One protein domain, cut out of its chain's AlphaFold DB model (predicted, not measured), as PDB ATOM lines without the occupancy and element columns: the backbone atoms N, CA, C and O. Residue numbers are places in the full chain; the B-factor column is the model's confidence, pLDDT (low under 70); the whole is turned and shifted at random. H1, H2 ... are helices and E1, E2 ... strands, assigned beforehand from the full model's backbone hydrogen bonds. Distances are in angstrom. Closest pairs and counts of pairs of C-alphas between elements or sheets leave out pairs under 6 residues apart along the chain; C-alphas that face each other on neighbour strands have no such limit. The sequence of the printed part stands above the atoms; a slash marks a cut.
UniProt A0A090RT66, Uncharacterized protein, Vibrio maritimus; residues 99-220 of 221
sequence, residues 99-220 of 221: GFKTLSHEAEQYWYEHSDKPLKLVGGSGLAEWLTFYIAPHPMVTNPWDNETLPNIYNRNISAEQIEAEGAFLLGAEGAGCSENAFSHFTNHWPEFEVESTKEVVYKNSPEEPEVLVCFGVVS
ATOM      1  N   GLY A  99     147.922 196.593 165.357       86.25
ATOM      2  CA  GLY A  99     148.307 197.785 164.607       86.25
ATOM      3  C   GLY A  99     149.405 198.605 165.275       86.25
ATOM      4  O   GLY A  99     150.113 199.339 164.588       86.25
ATOM      5  N   PHE A 100     149.641 198.430 166.579       90.06
ATOM      6  CA  PHE A 100     150.757 199.096 167.250       90.06
ATOM      7  C   PHE A 100     152.116 198.572 166.777       90.06
ATOM      8  O   PHE A 100     153.086 199.324 166.717       90.06
ATOM      9  N   LYS A 101     152.194 197.302 166.363       89.31
ATOM     10  CA  LYS A 101     153.410 196.756 165.751       89.31
ATOM     11  C   LYS A 101     153.752 197.479 164.446       89.31
ATOM     12  O   LYS A 101     154.915 197.793 164.216       89.31
ATOM     13  N   THR A 102     152.745 197.751 163.616       90.94
ATOM     14  CA  THR A 102     152.914 198.538 162.388       90.94
ATOM     15  C   THR A 102     153.327 199.966 162.728       90.94
ATOM     16  O   THR A 102     154.337 200.435 162.216       90.94
ATOM     17  N   LEU A 103     152.631 200.604 163.676       93.62
ATOM     18  CA  LEU A 103     152.958 201.954 164.135       93.62
ATOM     19  C   LEU A 103     154.401 202.064 164.649       93.62
ATOM     20  O   LEU A 103     155.094 203.023 164.341       93.62
ATOM     21  N   SER A 104     154.867 201.063 165.398       94.25
ATOM     22  CA  SER A 104     156.231 201.013 165.934       94.25
ATOM     23  C   SER A 104     157.277 200.908 164.832       94.25
ATOM     24  O   SER A 104     158.334 201.524 164.926       94.25
ATOM     25  N   HIS A 105     156.982 200.149 163.775       93.56
ATOM     26  CA  HIS A 105     157.866 200.057 162.620       93.56
ATOM     27  C   HIS A 105     157.927 201.381 161.852       93.56
ATOM     28  O   HIS A 105     159.011 201.826 161.488       93.56
ATOM     29  N   GLU A 106     156.784 202.042 161.655       95.00
ATOM     30  CA  GLU A 106     156.735 203.364 161.022       95.00
ATOM     31  C   GLU A 106     157.439 204.435 161.865       95.00
ATOM     32  O   GLU A 106     158.109 205.304 161.314       95.00
ATOM     33  N   ALA A 107     157.323 204.360 163.194       95.38
ATOM     34  CA  ALA A 107     158.026 205.232 164.129       95.38
ATOM     35  C   ALA A 107     159.548 205.052 164.034       95.38
ATOM     36  O   ALA A 107     160.284 206.030 163.922       95.38
ATOM     37  N   GLU A 108     160.018 203.801 164.022       95.19
ATOM     38  CA  GLU A 108     161.435 203.476 163.847       95.19
ATOM     39  C   GLU A 108     161.962 203.981 162.497       95.19
ATOM     40  O   GLU A 108     163.017 204.612 162.444       95.19
ATOM     41  N   GLN A 109     161.214 203.764 161.412       95.19
ATOM     42  CA  GLN A 109     161.572 204.281 160.090       95.19
ATOM     43  C   GLN A 109     161.648 205.807 160.079       95.19
ATOM     44  O   GLN A 109     162.643 206.362 159.626       95.19
ATOM     45  N   TYR A 110     160.636 206.482 160.623       96.25
ATOM     46  CA  TYR A 110     160.595 207.940 160.667       96.25
ATOM     47  C   TYR A 110     161.747 208.533 161.486       96.25
ATOM     48  O   TYR A 110     162.309 209.557 161.100       96.25
ATOM     49  N   TRP A 111     162.150 207.875 162.576       96.31
ATOM     50  CA  TRP A 111     163.345 208.261 163.322       96.31
ATOM     51  C   TRP A 111     164.609 208.167 162.458       96.31
ATOM     52  O   TRP A 111     165.352 209.141 162.359       96.31
ATOM     53  N   TYR A 112     164.830 207.036 161.781       95.19
ATOM     54  CA  TYR A 112     166.014 206.845 160.932       95.19
ATOM     55  C   TYR A 112     166.003 207.678 159.640       95.19
ATOM     56  O   TYR A 112     167.039 207.829 159.000       95.19
ATOM     57  N   GLU A 113     164.862 208.251 159.255       95.38
ATOM     58  CA  GLU A 113     164.788 209.277 158.205       95.38
ATOM     59  C   GLU A 113     165.372 210.629 158.660       95.38
ATOM     60  O   GLU A 113     165.772 211.426 157.812       95.38
ATOM     61  N   HIS A 114     165.431 210.890 159.972       94.31
ATOM     62  CA  HIS A 114     165.853 212.176 160.549       94.31
ATOM     63  C   HIS A 114     167.144 212.087 161.375       94.31
ATOM     64  O   HIS A 114     167.757 213.115 161.653       94.31
ATOM     65  N   SER A 115     167.575 210.888 161.768       91.75
ATOM     66  CA  SER A 115     168.751 210.683 162.614       91.75
ATOM     67  C   SER A 115     169.486 209.392 162.262       91.75
ATOM     68  O   SER A 115     168.889 208.325 162.155       91.75
ATOM     69  N   ASP A 116     170.814 209.469 162.168       91.44
ATOM     70  CA  ASP A 116     171.682 208.295 161.995       91.44
ATOM     71  C   ASP A 116     171.951 207.554 163.323       91.44
ATOM     72  O   ASP A 116     172.584 206.492 163.343       91.44
ATOM     73  N   LYS A 117     171.517 208.111 164.463       93.06
ATOM     74  CA  LYS A 117     171.704 207.501 165.787       93.06
ATOM     75  C   LYS A 117     170.633 206.434 166.046       93.06
ATOM     76  O   LYS A 117     169.505 206.571 165.584       93.06
ATOM     77  N   PRO A 118     170.931 205.376 166.823       93.56
ATOM     78  CA  PRO A 118     169.900 204.436 167.251       93.56
ATOM     79  C   PRO A 118     168.867 205.140 168.136       93.56
ATOM     80  O   PRO A 118     169.237 205.933 169.001       93.56
ATOM     81  N   LEU A 119     167.583 204.819 167.959       94.94
ATOM     82  CA  LEU A 119     166.514 205.389 168.778       94.94
ATOM     83  C   LEU A 119     166.646 204.929 170.235       94.94
ATOM     84  O   LEU A 119     166.343 203.780 170.553       94.94
ATOM     85  N   LYS A 120     167.086 205.821 171.129       94.69
ATOM     86  CA  LYS A 120     167.266 205.502 172.556       94.69
ATOM     87  C   LYS A 120     166.193 206.063 173.472       94.69
ATOM     88  O   LYS A 120     166.024 205.519 174.560       94.69
ATOM     89  N   LEU A 121     165.490 207.117 173.067       94.94
ATOM     90  CA  LEU A 121     164.537 207.825 173.916       94.94
ATOM     91  C   LEU A 121     163.210 208.031 173.190       94.94
ATOM     92  O   LEU A 121     163.185 208.488 172.049       94.94
ATOM     93  N   VAL A 122     162.109 207.700 173.863       94.81
ATOM     94  CA  VAL A 122     160.742 207.894 173.364       94.81
ATOM     95  C   VAL A 122     159.888 208.669 174.367       94.81
ATOM     96  O   VAL A 122     160.034 208.504 175.574       94.81
ATOM     97  N   GLY A 123     158.968 209.502 173.896       93.25
ATOM     98  CA  GLY A 123     158.167 210.372 174.753       93.25
ATOM     99  C   GLY A 123     156.846 210.794 174.126       93.25
ATOM    100  O   GLY A 123     156.409 210.237 173.123       93.25
ATOM    101  N   GLY A 124     156.206 211.805 174.709       88.94
ATOM    102  CA  GLY A 124     154.923 212.321 174.235       88.94
ATOM    103  C   GLY A 124     153.765 211.740 175.039       88.94
ATOM    104  O   GLY A 124     153.469 212.256 176.105       88.94
ATOM    105  N   SER A 125     153.100 210.697 174.559       87.69
ATOM    106  CA  SER A 125     151.904 210.119 175.182       87.69
ATOM    107  C   SER A 125     152.183 208.792 175.895       87.69
ATOM    108  O   SER A 125     153.233 208.178 175.718       87.69
ATOM    109  N   GLY A 126     151.214 208.296 176.674       81.94
ATOM    110  CA  GLY A 126     151.309 206.966 177.295       81.94
ATOM    111  C   GLY A 126     151.453 205.824 176.278       81.94
ATOM    112  O   GLY A 126     151.990 204.768 176.604       81.94
ATOM    113  N   LEU A 127     151.045 206.042 175.023       84.88
ATOM    114  CA  LEU A 127     151.230 205.074 173.947       84.88
ATOM    115  C   LEU A 127     152.720 204.905 173.578       84.88
ATOM    116  O   LEU A 127     153.135 203.816 173.179       84.88
ATOM    117  N   ALA A 128     153.548 205.937 173.787       89.88
ATOM    118  CA  ALA A 128     154.991 205.889 173.537       89.88
ATOM    119  C   ALA A 128     155.707 204.844 174.405       89.88
ATOM    120  O   ALA A 128     156.718 204.280 173.985       89.88
ATOM    121  N   GLU A 129     155.172 204.523 175.591       87.31
ATOM    122  CA  GLU A 129     155.760 203.514 176.479       87.31
ATOM    123  C   GLU A 129     155.820 202.129 175.832       87.31
ATOM    124  O   GLU A 129     156.723 201.341 176.114       87.31
ATOM    125  N   TRP A 130     154.890 201.824 174.932       87.88
ATOM    126  CA  TRP A 130     154.872 200.543 174.243       87.88
ATOM    127  C   TRP A 130     155.971 200.433 173.182       87.88
ATOM    128  O   TRP A 130     156.418 199.322 172.895       87.88
ATOM    129  N   LEU A 131     156.489 201.551 172.657       91.75
ATOM    130  CA  LEU A 131     157.605 201.538 171.699       91.75
ATOM    131  C   LEU A 131     158.859 200.889 172.300       91.75
ATOM    132  O   LEU A 131     159.626 200.257 171.581       91.75
ATOM    133  N   THR A 132     159.018 200.948 173.625       89.56
ATOM    134  CA  THR A 132     160.116 200.285 174.350       89.56
ATOM    135  C   THR A 132     160.156 198.762 174.131       89.56
ATOM    136  O   THR A 132     161.226 198.153 174.166       89.56
ATOM    137  N   PHE A 133     159.011 198.137 173.834       86.38
ATOM    138  CA  PHE A 133     158.909 196.702 173.553       86.38
ATOM    139  C   PHE A 133     158.974 196.368 172.063       86.38
ATOM    140  O   PHE A 133     159.501 195.318 171.693       86.38
ATOM    141  N   TYR A 134     158.394 197.222 171.220       89.25
ATOM    142  CA  TYR A 134     158.170 196.917 169.807       89.25
ATOM    143  C   TYR A 134     159.249 197.469 168.868       89.25
ATOM    144  O   TYR A 134     159.310 197.030 167.720       89.25
ATOM    145  N   ILE A 135     160.110 198.369 169.347       91.69
ATOM    146  CA  ILE A 135     161.267 198.882 168.607       91.69
ATOM    147  C   ILE A 135     162.542 198.179 169.090       91.69
ATOM    148  O   ILE A 135     162.785 198.068 170.291       91.69
ATOM    149  N   ALA A 136     163.359 197.693 168.150       86.56
ATOM    150  CA  ALA A 136     164.475 196.783 168.429       86.56
ATOM    151  C   ALA A 136     165.606 197.386 169.294       86.56
ATOM    152  O   ALA A 136     166.141 196.665 170.136       86.56
ATOM    153  N   PRO A 137     165.964 198.680 169.161       88.12
ATOM    154  CA  PRO A 137     166.840 199.352 170.124       88.12
ATOM    155  C   PRO A 137     166.328 199.421 171.570       88.12
ATOM    156  O   PRO A 137     167.106 199.787 172.447       88.12
ATOM    157  N   HIS A 138     165.059 199.073 171.824       89.94
ATOM    158  CA  HIS A 138     164.418 199.114 173.140       89.94
ATOM    159  C   HIS A 138     164.618 200.460 173.852       89.94
ATOM    160  O   HIS A 138     165.293 200.518 174.885       89.94
ATOM    161  N   PRO A 139     164.065 201.557 173.297       91.88
ATOM    162  CA  PRO A 139     164.259 202.883 173.861       91.88
ATOM    163  C   PRO A 139     163.727 202.975 175.295       91.88
ATOM    164  O   PRO A 139     162.860 202.211 175.716       91.88
ATOM    165  N   MET A 140     164.235 203.945 176.046       91.19
ATOM    166  CA  MET A 140     163.721 204.335 177.357       91.19
ATOM    167  C   MET A 140     162.698 205.458 177.193       91.19
ATOM    168  O   MET A 140     162.710 206.159 176.183       91.19
ATOM    169  N   VAL A 141     161.813 205.649 178.173       91.19
ATOM    170  CA  VAL A 141     160.827 206.737 178.085       91.19
ATOM    171  C   VAL A 141     161.372 208.019 178.713       91.19
ATOM    172  O   VAL A 141     162.050 207.971 179.738       91.19
ATOM    173  N   THR A 142     161.054 209.169 178.123       91.56
ATOM    174  CA  THR A 142     161.541 210.487 178.565       91.56
ATOM    175  C   THR A 142     160.770 211.060 179.752       91.56
ATOM    176  O   THR A 142     161.083 212.156 180.206       91.56
ATOM    177  N   ASN A 143     159.725 210.380 180.233       86.88
ATOM    178  CA  ASN A 143     158.909 210.867 181.342       86.88
ATOM    179  C   ASN A 143     159.741 210.858 182.636       86.88
ATOM    180  O   ASN A 143     160.138 209.771 183.076       86.88
ATOM    181  N   PRO A 144     159.992 212.022 183.260       82.12
ATOM    182  CA  PRO A 144     160.700 212.068 184.530       82.12
ATOM    183  C   PRO A 144     159.849 211.451 185.643       82.12
ATOM    184  O   PRO A 144     158.627 211.351 185.543       82.12
ATOM    185  N   TRP A 145     160.502 211.027 186.727       79.06
ATOM    186  CA  TRP A 145     159.785 210.560 187.910       79.06
ATOM    187  C   TRP A 145     159.034 211.713 188.585       79.06
ATOM    188  O   TRP A 145     159.644 212.711 188.964       79.06
ATOM    189  N   ASP A 146     157.742 211.515 188.825       75.00
ATOM    190  CA  ASP A 146     156.886 212.410 189.595       75.00
ATOM    191  C   ASP A 146     156.124 211.613 190.669       75.00
ATOM    192  O   ASP A 146     155.634 210.510 190.431       75.00
ATOM    193  N   ASN A 147     156.048 212.158 191.883       75.06
ATOM    194  CA  ASN A 147     155.377 211.510 193.007       75.06
ATOM    195  C   ASN A 147     153.846 211.577 192.910       75.06
ATOM    196  O   ASN A 147     153.181 210.797 193.593       75.06
ATOM    197  N   GLU A 148     153.289 212.492 192.114       74.06
ATOM    198  CA  GLU A 148     151.839 212.608 191.928       74.06
ATOM    199  C   GLU A 148     151.334 211.618 190.878       74.06
ATOM    200  O   GLU A 148     150.376 210.882 191.122       74.06
ATOM    201  N   THR A 149     152.007 211.555 189.729       68.56
ATOM    202  CA  THR A 149     151.638 210.657 188.624       68.56
ATOM    203  C   THR A 149     152.247 209.256 188.735       68.56
ATOM    204  O   THR A 149     151.754 208.335 188.082       68.56
ATOM    205  N   LEU A 150     153.272 209.072 189.582       67.75
ATOM    206  CA  LEU A 150     154.007 207.818 189.804       67.75
ATOM    207  C   LEU A 150     154.319 207.077 188.490       67.75
ATOM    208  O   LEU A 150     153.968 205.896 188.345       67.75
ATOM    209  N   PRO A 151     154.965 207.751 187.518       66.62
ATOM    210  CA  PRO A 151     155.321 207.134 186.256       66.62
ATOM    211  C   PRO A 151     156.410 206.090 186.507       66.62
ATOM    212  O   PRO A 151     156.855 205.851 187.629       66.62
ATOM    213  N   ASN A 152     156.844 205.390 185.471       64.38
ATOM    214  CA  ASN A 152     157.653 204.212 185.718       64.38
ATOM    215  C   ASN A 152     159.033 204.496 186.361       64.38
ATOM    216  O   ASN A 152     159.802 205.327 185.883       64.38
ATOM    217  N   ILE A 153     159.386 203.725 187.400       64.06
ATOM    218  CA  ILE A 153     160.645 203.859 188.157       64.06
ATOM    219  C   ILE A 153     161.911 203.658 187.310       64.06
ATOM    220  O   ILE A 153     162.984 204.132 187.687       64.06
ATOM    221  N   TYR A 154     161.801 202.984 186.161       63.44
ATOM    222  CA  TYR A 154     162.941 202.730 185.279       63.44
ATOM    223  C   TYR A 154     163.525 204.005 184.638       63.44
ATOM    224  O   TYR A 154     164.647 203.947 184.147       63.44
ATOM    225  N   ASN A 155     162.848 205.159 184.723       72.81
ATOM    226  CA  ASN A 155     163.310 206.424 184.123       72.81
ATOM    227  C   ASN A 155     163.656 207.496 185.163       72.81
ATOM    228  O   ASN A 155     163.696 208.682 184.858       72.81
ATOM    229  N   ARG A 156     163.920 207.100 186.414       71.56
ATOM    230  CA  ARG A 156     164.190 208.041 187.514       71.56
ATOM    231  C   ARG A 156     165.337 209.026 187.237       71.56
ATOM    232  O   ARG A 156     165.339 210.110 187.807       71.56
ATOM    233  N   ASN A 157     166.301 208.638 186.403       80.94
ATOM    234  CA  ASN A 157     167.528 209.396 186.152       80.94
ATOM    235  C   ASN A 157     167.605 209.965 184.725       80.94
ATOM    236  O   ASN A 157     168.711 210.253 184.266       80.94
ATOM    237  N   ILE A 158     166.479 210.067 184.012       88.50
ATOM    238  CA  ILE A 158     166.456 210.768 182.724       88.50
ATOM    239  C   ILE A 158     166.821 212.244 182.951       88.50
ATOM    240  O   ILE A 158     166.372 212.847 183.929       88.50
ATOM    241  N   SER A 159     167.656 212.811 182.083       91.06
ATOM    242  CA  SER A 159     168.079 214.211 182.181       91.06
ATOM    243  C   SER A 159     168.000 214.921 180.835       91.06
ATOM    244  O   SER A 159     168.004 214.278 179.783       91.06
ATOM    245  N   ALA A 160     167.955 216.252 180.877       92.69
ATOM    246  CA  ALA A 160     167.963 217.078 179.678       92.69
ATOM    247  C   ALA A 160     169.224 216.819 178.843       92.69
ATOM    248  O   ALA A 160     169.129 216.618 177.642       92.69
ATOM    249  N   GLU A 161     170.395 216.677 179.473       93.62
ATOM    250  CA  GLU A 161     171.651 216.403 178.760       93.62
ATOM    251  C   GLU A 161     171.625 215.061 178.014       93.62
ATOM    252  O   GLU A 161     172.291 214.898 176.995       93.62
ATOM    253  N   GLN A 162     170.862 214.078 178.508       93.00
ATOM    254  CA  GLN A 162     170.668 212.815 177.792       93.00
ATOM    255  C   GLN A 162     169.767 212.992 176.572       93.00
ATOM    256  O   GLN A 162     170.057 212.411 175.528       93.00
ATOM    257  N   ILE A 163     168.695 213.780 176.700       94.31
ATOM    258  CA  ILE A 163     167.796 214.096 175.584       94.31
ATOM    259  C   ILE A 163     168.541 214.915 174.529       94.31
ATOM    260  O   ILE A 163     168.452 214.588 173.354       94.31
ATOM    261  N   GLU A 164     169.342 215.896 174.941       94.81
ATOM    262  CA  GLU A 164     170.197 216.677 174.049       94.81
ATOM    263  C   GLU A 164     171.215 215.781 173.333       94.81
ATOM    264  O   GLU A 164     171.374 215.874 172.130       94.81
ATOM    265  N   ALA A 165     171.878 214.855 174.031       94.44
ATOM    266  CA  ALA A 165     172.916 214.030 173.411       94.44
ATOM    267  C   ALA A 165     172.383 212.922 172.482       94.44
ATOM    268  O   ALA A 165     173.096 212.488 171.565       94.44
ATOM    269  N   GLU A 166     171.191 212.388 172.743       94.69
ATOM    270  CA  GLU A 166     170.647 211.211 172.047       94.69
ATOM    271  C   GLU A 166     169.453 211.544 171.138       94.69
ATOM    272  O   GLU A 166     169.116 210.739 170.267       94.69
ATOM    273  N   GLY A 167     168.846 212.720 171.309       95.25
ATOM    274  CA  GLY A 167     167.553 213.085 170.743       95.25
ATOM    275  C   GLY A 167     166.410 212.254 171.335       95.25
ATOM    276  O   GLY A 167     166.617 211.347 172.146       95.25
ATOM    277  N   ALA A 168     165.178 212.543 170.927       96.38
ATOM    278  CA  ALA A 168     164.002 211.792 171.353       96.38
ATOM    279  C   ALA A 168     162.947 211.695 170.248       96.38
ATOM    280  O   ALA A 168     162.652 212.665 169.552       96.38
ATOM    281  N   PHE A 169     162.325 210.525 170.129       97.31
ATOM    282  CA  PHE A 169     161.130 210.348 169.312       97.31
ATOM    283  C   PHE A 169     159.881 210.585 170.158       97.31
ATOM    284  O   PHE A 169     159.718 210.002 171.229       97.31
ATOM    285  N   LEU A 170     158.954 211.394 169.671       96.62
ATOM    286  CA  LEU A 170     157.723 211.725 170.370       96.62
ATOM    287  C   LEU A 170     156.519 211.115 169.657       96.62
ATOM    288  O   LEU A 170     156.399 211.187 168.436       96.62
ATOM    289  N   LEU A 171     155.597 210.555 170.432       95.44
ATOM    290  CA  LEU A 171     154.313 210.060 169.953       95.44
ATOM    291  C   LEU A 171     153.186 210.864 170.600       95.44
ATOM    292  O   LEU A 171     153.057 210.890 171.821       95.44
ATOM    293  N   GLY A 172     152.362 211.516 169.791       93.25
ATOM    294  CA  GLY A 172     151.193 212.262 170.245       93.25
ATOM    295  C   GLY A 172     150.113 211.350 170.829       93.25
ATOM    296  O   GLY A 172     150.179 210.121 170.740       93.25
ATOM    297  N   ALA A 173     149.107 211.950 171.462       89.69
ATOM    298  CA  ALA A 173     147.948 211.207 171.949       89.69
ATOM    299  C   ALA A 173     147.084 210.677 170.790       89.69
ATOM    300  O   ALA A 173     146.974 211.305 169.734       89.69
ATOM    301  N   GLU A 174     146.440 209.531 171.007       89.38
ATOM    302  CA  GLU A 174     145.512 208.933 170.043       89.38
ATOM    303  C   GLU A 174     144.341 209.873 169.730       89.38
ATOM    304  O   GLU A 174     143.679 210.392 170.629       89.38
ATOM    305  N   GLY A 175     144.089 210.101 168.441       88.44
ATOM    306  CA  GLY A 175     143.016 210.963 167.950       88.44
ATOM    307  C   GLY A 175     143.330 212.462 167.968       88.44
ATOM    308  O   GLY A 175     142.518 213.237 167.468       88.44
ATOM    309  N   ALA A 176     144.480 212.887 168.503       85.88
ATOM    310  CA  ALA A 176     144.846 214.303 168.578       85.88
ATOM    311  C   ALA A 176     145.475 214.849 167.282       85.88
ATOM    312  O   ALA A 176     145.486 216.068 167.090       85.88
ATOM    313  N   GLY A 177     146.002 213.968 166.418       90.25
ATOM    314  CA  GLY A 177     146.759 214.361 165.224       90.25
ATOM    315  C   GLY A 177     147.951 215.274 165.541       90.25
ATOM    316  O   GLY A 177     148.369 215.391 166.699       90.25
ATOM    317  N   CYS A 178     148.499 215.941 164.526       93.88
ATOM    318  CA  CYS A 178     149.601 216.904 164.690       93.88
ATOM    319  C   CYS A 178     149.108 218.329 164.988       93.88
ATOM    320  O   CYS A 178     149.418 219.282 164.275       93.88
ATOM    321  N   SER A 179     148.316 218.481 166.050       88.69
ATOM    322  CA  SER A 179     147.938 219.801 166.571       88.69
ATOM    323  C   SER A 179     149.105 220.490 167.296       88.69
ATOM    324  O   SER A 179     150.055 219.840 167.723       88.69
ATOM    325  N   GLU A 180     149.010 221.810 167.492       81.00
ATOM    326  CA  GLU A 180     150.048 222.642 168.135       81.00
ATOM    327  C   GLU A 180     150.489 222.113 169.517       81.00
ATOM    328  O   GLU A 180     151.640 222.264 169.908       81.00
ATOM    329  N   ASN A 181     149.601 221.403 170.224       87.06
ATOM    330  CA  ASN A 181     149.848 220.849 171.559       87.06
ATOM    331  C   ASN A 181     149.974 219.314 171.582       87.06
ATOM    332  O   ASN A 181     149.856 218.708 172.655       87.06
ATOM    333  N   ALA A 182     150.211 218.672 170.430       90.56
ATOM    334  CA  ALA A 182     150.278 217.211 170.302       90.56
ATOM    335  C   ALA A 182     151.320 216.566 171.234       90.56
ATOM    336  O   ALA A 182     151.122 215.442 171.698       90.56
ATOM    337  N   PHE A 183     152.386 217.303 171.558       93.81
ATOM    338  CA  PHE A 183     153.485 216.861 172.420       93.81
ATOM    339  C   PHE A 183     153.552 217.597 173.758       93.81
ATOM    340  O   PHE A 183     154.575 217.532 174.433       93.81
ATOM    341  N   SER A 184     152.464 218.252 174.175       90.44
ATOM    342  CA  SER A 184     152.393 219.009 175.438       90.44
ATOM    343  C   SER A 184     152.872 218.213 176.653       90.44
ATOM    344  O   SER A 184     153.553 218.745 177.519       90.44
ATOM    345  N   HIS A 185     152.589 216.913 176.714       87.81
ATOM    346  CA  HIS A 185     153.061 216.072 177.812       87.81
ATOM    347  C   HIS A 185     154.601 215.942 177.857       87.81
ATOM    348  O   HIS A 185     155.171 215.855 178.943       87.81
ATOM    349  N   PHE A 186     155.291 215.984 176.712       92.00
ATOM    350  CA  PHE A 186     156.753 216.055 176.659       92.00
ATOM    351  C   PHE A 186     157.258 217.477 176.934       92.00
ATOM    352  O   PHE A 186     158.071 217.664 177.835       92.00
ATOM    353  N   THR A 187     156.738 218.482 176.224       91.94
ATOM    354  CA  THR A 187     157.235 219.868 176.309       91.94
ATOM    355  C   THR A 187     156.939 220.540 177.651       91.94
ATOM    356  O   THR A 187     157.669 221.434 178.058       91.94
ATOM    357  N   ASN A 188     155.926 220.090 178.397       91.31
ATOM    358  CA  ASN A 188     155.697 220.553 179.770       91.31
ATOM    359  C   ASN A 188     156.800 220.096 180.738       91.31
ATOM    360  O   ASN A 188     157.072 220.788 181.716       91.31
ATOM    361  N   HIS A 189     157.404 218.928 180.493       89.56
ATOM    362  CA  HIS A 189     158.506 218.409 181.305       89.56
ATOM    363  C   HIS A 189     159.864 218.904 180.813       89.56
ATOM    364  O   HIS A 189     160.759 219.100 181.630       89.56
ATOM    365  N   TRP A 190     159.991 219.117 179.502       93.38
ATOM    366  CA  TRP A 190     161.223 219.541 178.852       93.38
ATOM    367  C   TRP A 190     160.983 220.743 177.924       93.38
ATOM    368  O   TRP A 190     160.997 220.596 176.697       93.38
ATOM    369  N   PRO A 191     160.684 221.929 178.483       93.56
ATOM    370  CA  PRO A 191     160.357 223.124 177.702       93.56
ATOM    371  C   PRO A 191     161.522 223.655 176.856       93.56
ATOM    372  O   PRO A 191     161.305 224.498 175.990       93.56
ATOM    373  N   GLU A 192     162.747 223.208 177.119       93.75
ATOM    374  CA  GLU A 192     163.956 223.587 176.391       93.75
ATOM    375  C   GLU A 192     164.112 222.902 175.026       93.75
ATOM    376  O   GLU A 192     164.896 223.383 174.210       93.75
ATOM    377  N   PHE A 193     163.382 221.812 174.759       94.31
ATOM    378  CA  PHE A 193     163.475 221.095 173.486       94.31
ATOM    379  C   PHE A 193     162.346 221.478 172.536       94.31
ATOM    380  O   PHE A 193     161.162 221.417 172.876       94.31
ATOM    381  N   GLU A 194     162.726 221.793 171.303       92.81
ATOM    382  CA  GLU A 194     161.799 222.026 170.203       92.81
ATOM    383  C   GLU A 194     161.631 220.753 169.367       92.81
ATOM    384  O   GLU A 194     162.566 219.978 169.167       92.81
ATOM    385  N   VAL A 195     160.411 220.526 168.881       94.19
ATOM    386  CA  VAL A 195     160.120 219.411 167.975       94.19
ATOM    387  C   VAL A 195     160.420 219.870 166.554       94.19
ATOM    388  O   VAL A 195     159.708 220.710 166.009       94.19
ATOM    389  N   GLU A 196     161.476 219.329 165.958       93.00
ATOM    390  CA  GLU A 196     162.005 219.794 164.670       93.00
ATOM    391  C   GLU A 196     161.201 219.293 163.473       93.00
ATOM    392  O   GLU A 196     161.079 219.972 162.452       93.00
ATOM    393  N   SER A 197     160.663 218.082 163.588       94.25
ATOM    394  CA  SER A 197     159.915 217.430 162.521       94.25
ATOM    395  C   SER A 197     158.703 216.734 163.102       94.25
ATOM    396  O   SER A 197     158.786 216.105 164.159       94.25
ATOM    397  N   THR A 198     157.576 216.854 162.403       96.31
ATOM    398  CA  THR A 198     156.332 216.181 162.764       96.31
ATOM    399  C   THR A 198     155.721 215.474 161.569       96.31
ATOM    400  O   THR A 198     155.731 216.011 160.458       96.31
ATOM    401  N   LYS A 199     155.118 214.309 161.795       96.38
ATOM    402  CA  LYS A 199     154.402 213.549 160.767       96.38
ATOM    403  C   LYS A 199     153.099 213.015 161.328       96.38
ATOM    404  O   LYS A 199     153.091 212.307 162.330       96.38
ATOM    405  N   GLU A 200     151.998 213.341 160.663       96.06
ATOM    406  CA  GLU A 200     150.701 212.771 161.001       96.06
ATOM    407  C   GLU A 200     150.562 211.381 160.382       96.06
ATOM    408  O   GLU A 200     150.943 211.153 159.229       96.06
ATOM    409  N   VAL A 201     150.034 210.449 161.167       94.75
ATOM    410  CA  VAL A 201     149.953 209.037 160.811       94.75
ATOM    411  C   VAL A 201     148.577 208.507 161.161       94.75
ATOM    412  O   VAL A 201     148.017 208.819 162.214       94.75
ATOM    413  N   VAL A 202     148.029 207.685 160.273       93.69
ATOM    414  CA  VAL A 202     146.781 206.977 160.533       93.69
ATOM    415  C   VAL A 202     147.110 205.741 161.360       93.69
ATOM    416  O   VAL A 202     147.828 204.849 160.917       93.69
ATOM    417  N   TYR A 203     146.575 205.692 162.571       91.81
ATOM    418  CA  TYR A 203     146.718 204.582 163.492       91.81
ATOM    419  C   TYR A 203     145.399 203.837 163.642       91.81
ATOM    420  O   TYR A 203     144.317 204.416 163.716       91.81
ATOM    421  N   LYS A 204     145.499 202.518 163.724       90.81
ATOM    422  CA  LYS A 204     144.378 201.637 163.997       90.81
ATOM    423  C   LYS A 204     144.840 200.600 165.003       90.81
ATOM    424  O   LYS A 204     145.683 199.779 164.668       90.81
ATOM    425  N   ASN A 205     144.316 200.621 166.225       85.94
ATOM    426  CA  ASN A 205     144.755 199.702 167.279       85.94
ATOM    427  C   ASN A 205     144.546 198.224 166.893       85.94
ATOM    428  O   ASN A 205     145.408 197.368 167.122       85.94
ATOM    429  N   SER A 206     143.426 197.931 166.230       86.75
ATOM    430  CA  SER A 206     143.076 196.592 165.762       86.75
ATOM    431  C   SER A 206     142.175 196.634 164.513       86.75
ATOM    432  O   SER A 206     141.523 197.647 164.265       86.75
ATOM    433  N   PRO A 207     142.080 195.560 163.705       84.06
ATOM    434  CA  PRO A 207     141.358 195.585 162.426       84.06
ATOM    435  C   PRO A 207     139.864 195.938 162.507       84.06
ATOM    436  O   PRO A 207     139.302 196.398 161.512       84.06
ATOM    437  N   GLU A 208     139.230 195.749 163.662       83.31
ATOM    438  CA  GLU A 208     137.806 196.035 163.889       83.31
ATOM    439  C   GLU A 208     137.553 197.424 164.507       83.31
ATOM    440  O   GLU A 208     136.410 197.877 164.546       83.31
ATOM    441  N   GLU A 209     138.596 198.114 164.976       85.31
ATOM    442  CA  GLU A 209     138.496 199.443 165.593       85.31
ATOM    443  C   GLU A 209     138.567 200.576 164.556       85.31
ATOM    444  O   GLU A 209     139.067 200.369 163.452       85.31
ATOM    445  N   PRO A 210     138.044 201.776 164.861       88.94
ATOM    446  CA  PRO A 210     138.151 202.915 163.957       88.94
ATOM    447  C   PRO A 210     139.605 203.366 163.782       88.94
ATOM    448  O   PRO A 210     140.442 203.214 164.671       88.94
ATOM    449  N   GLU A 211     139.882 203.954 162.623       92.56
ATOM    450  CA  GLU A 211     141.125 204.678 162.381       92.56
ATOM    451  C   GLU A 211     141.120 205.994 163.163       92.56
ATOM    452  O   GLU A 211     140.115 206.710 163.208       92.56
ATOM    453  N   VAL A 212     142.253 206.309 163.776       93.25
ATOM    454  CA  VAL A 212     142.507 207.541 164.520       93.25
ATOM    455  C   VAL A 212     143.813 208.160 164.037       93.25
ATOM    456  O   VAL A 212     144.686 207.472 163.521       93.25
ATOM    457  N   LEU A 213     143.963 209.469 164.207       93.75
ATOM    458  CA  LEU A 213     145.202 210.160 163.860       93.75
ATOM    459  C   LEU A 213     146.135 210.211 165.065       93.75
ATOM    460  O   LEU A 213     145.710 210.524 166.178       93.75
ATOM    461  N   VAL A 214     147.412 209.944 164.832       94.44
ATOM    462  CA  VAL A 214     148.497 210.132 165.798       94.44
ATOM    463  C   VAL A 214     149.582 210.994 165.170       94.44
ATOM    464  O   VAL A 214     149.720 211.040 163.949       94.44
ATOM    465  N   CYS A 215     150.351 211.688 166.003       96.19
ATOM    466  CA  CYS A 215     151.464 212.506 165.539       96.19
ATOM    467  C   CYS A 215     152.792 211.879 165.938       96.19
ATOM    468  O   CYS A 215     152.980 211.519 167.097       96.19
ATOM    469  N   PHE A 216     153.717 211.776 164.997       97.38
ATOM    470  CA  PHE A 216     155.125 211.523 165.271       97.38
ATOM    471  C   PHE A 216     155.856 212.850 165.375       97.38
ATOM    472  O   PHE A 216     155.539 213.780 164.635       97.38
ATOM    473  N   GLY A 217     156.817 212.930 166.284       96.69
ATOM    474  CA  GLY A 217     157.679 214.083 166.490       96.69
ATOM    475  C   GLY A 217     159.127 213.644 166.661       96.69
ATOM    476  O   GLY A 217     159.384 212.565 167.194       96.69
ATOM    477  N   VAL A 218     160.069 214.469 166.221       97.12
ATOM    478  CA  VAL A 218     161.506 214.251 166.434       97.12
ATOM    479  C   VAL A 218     162.096 215.459 167.146       97.12
ATOM    480  O   VAL A 218     161.919 216.592 166.704       97.12
ATOM    481  N   VAL A 219     162.799 215.190 168.238       96.44
ATOM    482  CA  VAL A 219     163.764 216.094 168.862       96.44
ATOM    483  C   VAL A 219     165.137 215.583 168.459       96.44
ATOM    484  O   VAL A 219     165.473 214.435 168.776       96.44
ATOM    485  N   SER A 220     165.895 216.387 167.722       91.44
ATOM    486  CA  SER A 220     167.199 215.945 167.241       91.44
ATOM    487  C   SER A 220     168.256 215.963 168.353       91.44
ATOM    488  O   SER A 220     168.118 216.716 169.320       91.44
TER     489      SER A 220
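AT A GLANCE: This is residues 99 to 220 of the 221 residues of an uncharacterized protein of Vibrio maritimus (UniProt A0A090RT66). A strongly twisted sheet of four strands has the helices H1 and H2 over one face, while the short helix H4 lies over the other face at the E1 edge. H3 sits by the sheet near the start of E2, and a long loop, residues 135 to 159, runs between H2 and H3. The printed part has 122 residues with four named helices and four named strands, along the chain H1 E1 H2 H3 E2 H4 E3 E4; the sheet is mixed, in the order E1 E2 E4 E3. The class is mixed, helices and strands, with 59 residues, under half, in named elements. The whole is compact, with a radius of gyration of the C-alphas of 13.5 A and spans of 39 by 35 by 28 A.

IN THESE COORDINATES: H1, residues 99 to 114, begins at C-alpha 99 (148.307, 197.785, 164.607) and is 23.1 A long. E1 is residues 121 to 124, 10.6 A, and H2 residues 126 to 134, 14.3 A. H3 is residues 160 to 166, 10.0 A, and E2 residues 168 to 171, 9.9 A, from C-alpha 168 (164.002, 211.792, 171.353). H4 is residues 184 to 187, 5.0 A. E3 is residues 197 to 203, 18.4 A, and E4 residues 212 to 219, 23.3 A, ending at C-alpha 219 (163.764, 216.094, 168.862).

HOW THE PARTS SIT: E1 and E2 are parallel, with N 123 and O 169 2.8 A apart, within hydrogen-bond range; E1, H2, H3 and E2 form a strand-helix-strand unit, two parallel neighbour strands with helices between. E2 and E4 are antiparallel, with N 170 and O 217 at 2.8 A. E4 and E3, a hairpin, are antiparallel, with N 201 and O 214 at 2.9 A. E2, H4 and E3 form a split unit, with E4 between its two strands, and its crossover is right-handed. H1 is on the sheet at a height over the sheet of 8.3 A, over E4 and, only just, with 3 C-alphas, over E2. H2, on the same face, stands up from the sheet over E1. H1 touches H2 with residues 101 to 105 alone, the closest C-alphas being those of Ser 104 and Leu 131, 5.9 A. H4 is on the opposite face, over E1, where the C-alphas of Gly 124 and Phe 186, the closest, are 4.8 A apart. H3 only grazes the sheet, with residues 162 to 166. Every O i to N i+4 pair is within hydrogen-bond range in H3, 11 of 12 in H1 and 1 of 5 in H2, where 6 of 6 O i to N i+3 pairs are; H4 is too short for such a pair.

THE WHOLE: The C-alphas farthest apart, those of Glu 161 and Glu 208, are 42.2 A apart. The printed part has no cut. The links H2 to H3 and E2 to H4 are long. The mean pLDDT of the printed part is 89.5, and residues 149 to 154 are under 70.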